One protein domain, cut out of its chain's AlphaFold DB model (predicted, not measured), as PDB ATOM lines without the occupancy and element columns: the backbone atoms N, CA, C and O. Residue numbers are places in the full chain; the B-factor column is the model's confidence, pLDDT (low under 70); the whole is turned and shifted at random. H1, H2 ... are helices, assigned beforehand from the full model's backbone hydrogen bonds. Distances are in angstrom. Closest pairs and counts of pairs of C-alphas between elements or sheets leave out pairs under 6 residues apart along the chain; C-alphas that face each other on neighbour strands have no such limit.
ATOM      1  N   PRO A  64     110.508 116.554  69.563       88.56
ATOM      2  CA  PRO A  64     109.163 116.020  69.409       88.56
ATOM      3  C   PRO A  64     109.098 114.556  69.845       88.56
ATOM      4  O   PRO A  64     110.023 113.785  69.617       88.56
ATOM      5  N   ASN A  65     107.985 114.168  70.462       87.94
ATOM      6  CA  ASN A  65     107.677 112.790  70.854       87.94
ATOM      7  C   ASN A  65     108.592 112.133  71.906       87.94
ATOM      8  O   ASN A  65     108.197 111.094  72.428       87.94
ATOM      9  N   VAL A  66     109.718 112.734  72.314       89.88
ATOM     10  CA  VAL A  66     110.632 112.139  73.311       89.88
ATOM     11  C   VAL A  66     109.939 111.901  74.652       89.88
ATOM     12  O   VAL A  66     109.959 110.789  75.169       89.88
ATOM     13  N   ILE A  67     109.248 112.904  75.200       92.38
ATOM     14  CA  ILE A  67     108.525 112.759  76.477       92.38
ATOM     15  C   ILE A  67     107.419 111.699  76.378       92.38
ATOM     16  O   ILE A  67     107.246 110.898  77.295       92.38
ATOM     17  N   SER A  68     106.690 111.675  75.257       90.06
ATOM     18  CA  SER A  68     105.629 110.687  75.005       90.06
ATOM     19  C   SER A  68     106.194 109.267  74.935       90.06
ATOM     20  O   SER A  68     105.615 108.339  75.496       90.06
ATOM     21  N   TYR A  69     107.355 109.108  74.297       88.62
ATOM     22  CA  TYR A  69     108.048 107.835  74.179       88.62
ATOM     23  C   TYR A  69     108.579 107.338  75.527       88.62
ATOM     24  O   TYR A  69     108.257 106.221  75.923       88.62
ATOM     25  N   ILE A  70     109.279 108.190  76.285       90.00
ATOM     26  CA  ILE A  70     109.749 107.865  77.643       90.00
ATOM     27  C   ILE A  70     108.565 107.477  78.536       90.00
ATOM     28  O   ILE A  70     108.597 106.443  79.201       90.00
ATOM     29  N   GLY A  71     107.489 108.272  78.517       90.94
ATOM     30  CA  GLY A  71     106.279 107.978  79.280       90.94
ATOM     31  C   GLY A  71     105.665 106.630  78.900       90.94
ATOM     32  O   GLY A  71     105.243 105.882  79.775       90.94
ATOM     33  N   ARG A  72     105.657 106.280  77.609       87.81
ATOM     34  CA  ARG A  72     105.187 104.975  77.132       87.81
ATOM     35  C   ARG A  72     106.038 103.829  77.687       87.81
ATOM     36  O   ARG A  72     105.455 102.893  78.221       87.81
ATOM     37  N   CYS A  73     107.367 103.915  77.606       88.06
ATOM     38  CA  CYS A  73     108.277 102.899  78.153       88.06
ATOM     39  C   CYS A  73     108.039 102.672  79.655       88.06
ATOM     40  O   CYS A  73     107.867 101.535  80.083       88.06
ATOM     41  N   ILE A  74     107.935 103.752  80.439       89.44
ATOM     42  CA  ILE A  74     107.695 103.659  81.888       89.44
ATOM     43  C   ILE A  74     106.328 103.026  82.182       89.44
ATOM     44  O   ILE A  74     106.223 102.156  83.043       89.44
ATOM     45  N   MET A  75     105.273 103.424  81.466       88.25
ATOM     46  CA  MET A  75     103.934 102.869  81.697       88.25
ATOM     47  C   MET A  75     103.838 101.384  81.339       88.25
ATOM     48  O   MET A  75     103.087 100.665  81.993       88.25
ATOM     49  N   TYR A  76     104.583 100.914  80.335       85.44
ATOM     50  CA  TYR A  76     104.668  99.483  80.051       85.44
ATOM     51  C   TYR A  76     105.375  98.718  81.168       85.44
ATOM     52  O   TYR A  76     104.819  97.728  81.631       85.44
ATOM     53  N   ALA A  77     106.520  99.214  81.652       85.12
ATOM     54  CA  ALA A  77     107.230  98.609  82.780       85.12
ATOM     55  C   ALA A  77     106.327  98.485  84.021       85.12
ATOM     56  O   ALA A  77     106.252  97.424  84.631       85.12
ATOM     57  N   ILE A  78     105.566  99.540  84.338       83.88
ATOM     58  CA  ILE A  78     104.600  99.532  85.450       83.88
ATOM     59  C   ILE A  78     103.476  98.516  85.212       83.88
ATOM     60  O   ILE A  78     103.079  97.819  86.139       83.88
ATOM     61  N   LYS A  79     102.936  98.432  83.989       81.00
ATOM     62  CA  LYS A  79     101.842  97.506  83.664       81.00
ATOM     63  C   LYS A  79     102.285  96.043  83.771       81.00
ATOM     64  O   LYS A  79     101.540  95.223  84.293       81.00
ATOM     65  N   GLU A  80     103.485  95.727  83.295       75.38
ATOM     66  CA  GLU A  80     104.071  94.379  83.353       75.38
ATOM     67  C   GLU A  80     104.464  93.955  84.774       75.38
ATOM     68  O   GLU A  80     104.536  92.759  85.058       75.38
ATOM     69  N   SER A  81     104.699  94.922  85.666       72.88
ATOM     70  CA  SER A  81     105.028  94.679  87.070       72.88
ATOM     71  C   SER A  81     103.822  94.714  88.012       72.88
ATOM     72  O   SER A  81     104.006  94.607  89.223       72.88
ATOM     73  N   GLN A  82     102.592  94.904  87.507       61.59
ATOM     74  CA  GLN A  82     101.391  94.889  88.361       61.59
ATOM     75  C   GLN A  82     101.201  93.543  89.087       61.59
ATOM     76  O   GLN A  82     100.509  93.482  90.103       61.59
ATOM     77  N   GLU A  83     101.898  92.492  88.656       56.72
ATOM     78  CA  GLU A  83     102.122  91.271  89.428       56.72
ATOM     79  C   GLU A  83     103.217  91.475  90.486       56.72
ATOM     80  O   GLU A  83     104.332  91.030  90.279       56.72
ATOM     81  N   LYS A  84     102.913  92.177  91.590       63.59
ATOM     82  CA  LYS A  84     103.602  92.181  92.914       63.59
ATOM     83  C   LYS A  84     105.126  91.902  92.980       63.59
ATOM     84  O   LYS A  84     105.596  91.414  94.006       63.59
ATOM     85  N   ASP A  85     105.902  92.255  91.965       77.19
ATOM     86  CA  ASP A  85     107.338  91.991  91.890       77.19
ATOM     87  C   ASP A  85     108.082  93.325  91.720       77.19
ATOM     88  O   ASP A  85     108.259  93.831  90.601       77.19
ATOM     89  N   PRO A  86     108.478  93.948  92.847       82.00
ATOM     90  CA  PRO A  86     109.236  95.191  92.840       82.00
ATOM     91  C   PRO A  86     110.583  95.068  92.124       82.00
ATOM     92  O   PRO A  86     111.027  96.047  91.523       82.00
ATOM     93  N   GLU A  87     111.221  93.895  92.155       84.06
ATOM     94  CA  GLU A  87     112.510  93.693  91.491       84.06
ATOM     95  C   GLU A  87     112.338  93.673  89.978       84.06
ATOM     96  O   GLU A  87     113.068  94.370  89.272       84.06
ATOM     97  N   LYS A  88     111.300  92.999  89.474       82.06
ATOM     98  CA  LYS A  88     110.958  93.038  88.048       82.06
ATOM     99  C   LYS A  88     110.663  94.459  87.566       82.06
ATOM    100  O   LYS A  88     111.111  94.842  86.481       82.06
ATOM    101  N   LEU A  89     109.959  95.271  88.366       85.50
ATOM    102  CA  LEU A  89     109.755  96.691  88.052       85.50
ATOM    103  C   LEU A  89     111.084  97.448  88.006       85.50
ATOM    104  O   LEU A  89     111.341  98.173  87.045       85.50
ATOM    105  N   ARG A  90     111.930  97.286  89.029       87.06
ATOM    106  CA  ARG A  90     113.229  97.964  89.120       87.06
ATOM    107  C   ARG A  90     114.103  97.642  87.914       87.06
ATOM    108  O   ARG A  90     114.564  98.558  87.237       87.06
ATOM    109  N   MET A  91     114.253  96.356  87.601       84.88
ATOM    110  CA  MET A  91     114.994  95.884  86.434       84.88
ATOM    111  C   MET A  91     114.421  96.478  85.144       84.88
ATOM    112  O   MET A  91     115.165  97.038  84.343       84.88
ATOM    113  N   SER A  92     113.095  96.458  84.979       84.88
ATOM    114  CA  SER A  92     112.431  97.033  83.803       84.88
ATOM    115  C   SER A  92     112.705  98.530  83.642       84.88
ATOM    116  O   SER A  92     112.915  98.995  82.523       84.88
ATOM    117  N   LEU A  93     112.728  99.291  84.740       88.00
ATOM    118  CA  LEU A  93     113.036 100.723  84.728       88.00
ATOM    119  C   LEU A  93     114.510 100.999  84.393       88.00
ATOM    120  O   LEU A  93     114.784 101.908  83.607       88.00
ATOM    121  N   ASP A  94     115.445 100.203  84.920       88.12
ATOM    122  CA  ASP A  94     116.887 100.342  84.652       88.12
ATOM    123  C   ASP A  94     117.231 100.113  83.166       88.12
ATOM    124  O   ASP A  94     118.152 100.727  82.612       88.12
ATOM    125  N   LEU A  95     116.458  99.268  82.479       87.25
ATOM    126  CA  LEU A  95     116.613  99.004  81.045       87.25
ATOM    127  C   LEU A  95     116.190 100.173  80.162       87.25
ATOM    128  O   LEU A  95     116.734 100.330  79.068       87.25
ATOM    129  N   ILE A  96     115.235 100.995  80.615       88.88
ATOM    130  CA  ILE A  96     114.695 102.098  79.811       88.88
ATOM    131  C   ILE A  96     115.821 103.028  79.373       88.88
ATOM    132  O   ILE A  96     115.837 103.453  78.224       88.88
ATOM    133  N   VAL A  97     116.788 103.317  80.247       87.25
ATOM    134  CA  VAL A  97     117.893 104.223  79.911       87.25
ATOM    135  C   VAL A  97     118.710 103.678  78.740       87.25
ATOM    136  O   VAL A  97     118.861 104.373  77.744       87.25
ATOM    137  N   GLN A  98     119.181 102.433  78.818       87.69
ATOM    138  CA  GLN A  98     119.979 101.808  77.753       87.69
ATOM    139  C   GLN A  98     119.187 101.714  76.442       87.69
ATOM    140  O   GLN A  98     119.684 102.106  75.386       87.69
ATOM    141  N   HIS A  99     117.911 101.332  76.535       87.94
ATOM    142  CA  HIS A  99     117.000 101.284  75.393       87.94
ATOM    143  C   HIS A  99     116.817 102.647  74.716       87.94
ATOM    144  O   HIS A  99     116.777 102.725  73.491       87.94
ATOM    145  N   LEU A 100     116.697 103.734  75.487       86.00
ATOM    146  CA  LEU A 100     116.542 105.089  74.943       86.00
ATOM    147  C   LEU A 100     117.770 105.552  74.147       86.00
ATOM    148  O   LEU A 100     117.623 106.404  73.273       86.00
ATOM    149  N   TYR A 101     118.950 104.995  74.425       86.25
ATOM    150  CA  TYR A 101     120.183 105.248  73.674       86.25
ATOM    151  C   TYR A 101     120.437 104.224  72.554       86.25
ATOM    152  O   TYR A 101     121.489 104.267  71.921       86.25
ATOM    153  N   GLY A 102     119.477 103.334  72.278       85.19
ATOM    154  CA  GLY A 102     119.552 102.356  71.187       85.19
ATOM    155  C   GLY A 102     120.245 101.041  71.548       85.19
ATOM    156  O   GLY A 102     120.395 100.178  70.685       85.19
ATOM    157  N   ASP A 103     120.646 100.845  72.808       87.12
ATOM    158  CA  ASP A 103     121.144  99.550  73.266       87.12
ATOM    159  C   ASP A 103     119.969  98.640  73.647       87.12
ATOM    160  O   ASP A 103     119.379  98.741  74.726       87.12
ATOM    161  N   HIS A 104     119.638  97.728  72.735       85.81
ATOM    162  CA  HIS A 104     118.581  96.734  72.918       85.81
ATOM    163  C   HIS A 104     119.098  95.372  73.397       85.81
ATOM    164  O   HIS A 104     118.302  94.439  73.537       85.81
ATOM    165  N   SER A 105     120.400  95.236  73.680       83.06
ATOM    166  CA  SER A 105     121.021  93.960  74.064       83.06
ATOM    167  C   SER A 105     120.394  93.352  75.322       83.06
ATOM    168  O   SER A 105     120.263  92.131  75.437       83.06
ATOM    169  N   LYS A 106     119.956  94.205  76.256       79.88
ATOM    170  CA  LYS A 106     119.294  93.788  77.496       79.88
ATOM    171  C   LYS A 106     117.774  93.728  77.394       79.88
ATOM    172  O   LYS A 106     117.157  93.007  78.170       79.88
ATOM    173  N   CYS A 107     117.168  94.387  76.404       82.81
ATOM    174  CA  CYS A 107     115.726  94.281  76.174       82.81
ATOM    175  C   CYS A 107     115.324  92.831  75.859       82.81
ATOM    176  O   CYS A 107     114.280  92.376  76.319       82.81
ATOM    177  N   ALA A 108     116.153  92.111  75.091       69.06
ATOM    178  CA  ALA A 108     115.920  90.709  74.742       69.06
ATOM    179  C   ALA A 108     116.008  89.775  75.960       69.06
ATOM    180  O   ALA A 108     115.203  88.860  76.095       69.06
ATOM    181  N   LYS A 109     116.983  90.019  76.844       63.66
ATOM    182  CA  LYS A 109     117.252  89.180  78.023       63.66
ATOM    183  C   LYS A 109     116.152  89.286  79.073       63.66
ATOM    184  O   LYS A 109     115.777  88.291  79.672       63.66
ATOM    185  N   GLU A 110     115.611  90.485  79.237       64.12
ATOM    186  CA  GLU A 110     114.640  90.808  80.286       64.12
ATOM    187  C   GLU A 110     113.191  90.796  79.773       64.12
ATOM    188  O   GLU A 110     112.283  91.298  80.430       64.12
ATOM    189  N   SER A 111     112.963  90.237  78.574       63.81
ATOM    190  CA  SER A 111     111.641  90.126  77.938       63.81
ATOM    191  C   SER A 111     110.857  91.442  77.924       63.81
ATOM    192  O   SER A 111     109.651  91.457  78.162       63.81
ATOM    193  N   ALA A 112     111.532  92.554  77.622       68.25
ATOM    194  CA  ALA A 112     110.911  93.871  77.553       68.25
ATOM    195  C   ALA A 112     109.880  93.911  76.409       68.25
ATOM    196  O   ALA A 112     110.207  94.275  75.274       68.25
ATOM    197  N   THR A 113     108.618  93.550  76.679       67.94
ATOM    198  CA  THR A 113     107.589  93.382  75.631       67.94
ATOM    199  C   THR A 113     107.202  94.706  74.967       67.94
ATOM    200  O   THR A 113     106.546  94.748  73.921       67.94
ATOM    201  N   TRP A 114     107.646  95.815  75.547       74.19
ATOM    202  CA  TRP A 114     107.507  97.168  75.035       74.19
ATOM    203  C   TRP A 114     108.596  97.578  74.037       74.19
ATOM    204  O   TRP A 114     108.436  98.589  73.350       74.19
ATOM    205  N   CYS A 115     109.674  96.804  73.899       82.88
ATOM    206  CA  CYS A 115     110.721  97.074  72.925       82.88
ATOM    207  C   CYS A 115     110.252  96.700  71.508       82.88
ATOM    208  O   CYS A 115     110.197  95.529  71.131       82.88
ATOM    209  N   SER A 116     109.911  97.701  70.690       77.50
ATOM    210  CA  SER A 116     109.496  97.478  69.298       77.50
ATOM    211  C   SER A 116     110.615  96.921  68.418       77.50
ATOM    212  O   SER A 116     110.304  96.236  67.446       77.50
ATOM    213  N   TYR A 117     111.884  97.151  68.776       80.25
ATOM    214  CA  TYR A 117     113.033  96.550  68.092       80.25
ATOM    215  C   TYR A 117     112.966  95.022  68.141       80.25
ATOM    216  O   TYR A 117     113.080  94.380  67.107       80.25
ATOM    217  N   LEU A 118     112.670  94.436  69.308       77.31
ATOM    218  CA  LEU A 118     112.538  92.978  69.445       77.31
ATOM    219  C   LEU A 118     111.369  92.412  68.639       77.31
ATOM    220  O   LEU A 118     111.433  91.280  68.174       77.31
ATOM    221  N   LYS A 119     110.295  93.193  68.476       76.44
ATOM    222  CA  LYS A 119     109.124  92.769  67.698       76.44
ATOM    223  C   LYS A 119     109.400  92.778  66.204       76.44
ATOM    224  O   LYS A 119     108.897  91.919  65.488       76.44
ATOM    225  N   ASN A 120     110.117  93.789  65.722       79.19
ATOM    226  CA  ASN A 120     110.430  93.912  64.309       79.19
ATOM    227  C   ASN A 120     111.687  94.775  64.087       79.19
ATOM    228  O   ASN A 120     111.565  95.993  63.913       79.19
ATOM    229  N   PRO A 121     112.885  94.160  64.058       79.75
ATOM    230  CA  PRO A 121     114.138  94.891  63.896       79.75
ATOM    231  C   PRO A 121     114.212  95.672  62.578       79.75
ATOM    232  O   PRO A 121     114.758  96.768  62.548       79.75
ATOM    233  N   SER A 122     113.622  95.153  61.494       75.06
ATOM    234  CA  SER A 122     113.699  95.770  60.160       75.06
ATOM    235  C   SER A 122     112.809  97.004  59.990       75.06
ATOM    236  O   SER A 122     113.012  97.783  59.062       75.06
ATOM    237  N   LYS A 123     111.837  97.212  60.886       75.69
ATOM    238  CA  LYS A 123     110.982  98.413  60.929       75.69
ATOM    239  C   LYS A 123     111.347  99.367  62.066       75.69
ATOM    240  O   LYS A 123     110.665 100.376  62.255       75.69
ATOM    241  N   PHE A 124     112.365  99.031  62.853       68.81
ATOM    242  CA  PHE A 124     112.821  99.866  63.948       68.81
ATOM    243  C   PHE A 124     113.636 101.039  63.394       68.81
ATOM    244  O   PHE A 124     114.491 100.847  62.533       68.81
TER     245      PHE A 124
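Overview. This is residues 64 to 124 of the 125 residues of an uncharacterized protein of Crassostrea gigas (UniProt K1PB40). Two long helices, H1 and H2, lie side by side as a hairpin, and two short helices, H3 and H4, follow on one side of it. The 61 printed residues hold four named helices, H1 to H4 in chain order, and no named strand: all helix. The whole is compact, radius of gyration of the C-alphas 11.3 A, spans 34 by 26 by 16 A.

Arrangement. H1, residues 66 to 80, and H2, residues 86 to 100, form a helical hairpin; they touch, closest at the C-alphas of Ala 77 and Ser 92, 5.5 A, and run opposite ways at a shallow tilt of 26 degrees. H3, residues 105 to 109, only just touches residues 95 to 99 of H2 alone, with 3 pairs of C-alphas within 8 A, the closest Leu 95 and Cys 107, 6.8 A. H4, residues 116 to 119, is close to H3 but not clearly touching, the closest C-alphas being Ala 108 and Leu 118, 6.7 A. Every O i to N i+4 pair is within hydrogen-bond range in H1, 8 of 11 in H2, 0 of 1 in H3, where 1 of 2 O i to N i+3 pairs is; H4 is too short.

Along the chain. H1 begins at C-alpha 66 (110.632, 112.139, 73.311) and spans 21.4 A; H2 spans 21.7 A. H4 ends at C-alpha 119 (109.124, 92.769, 67.698).

Size, cuts and confidence. The printed part has no cut. Residues 82 to 84, 108 to 113 and 124 have pLDDT under 70.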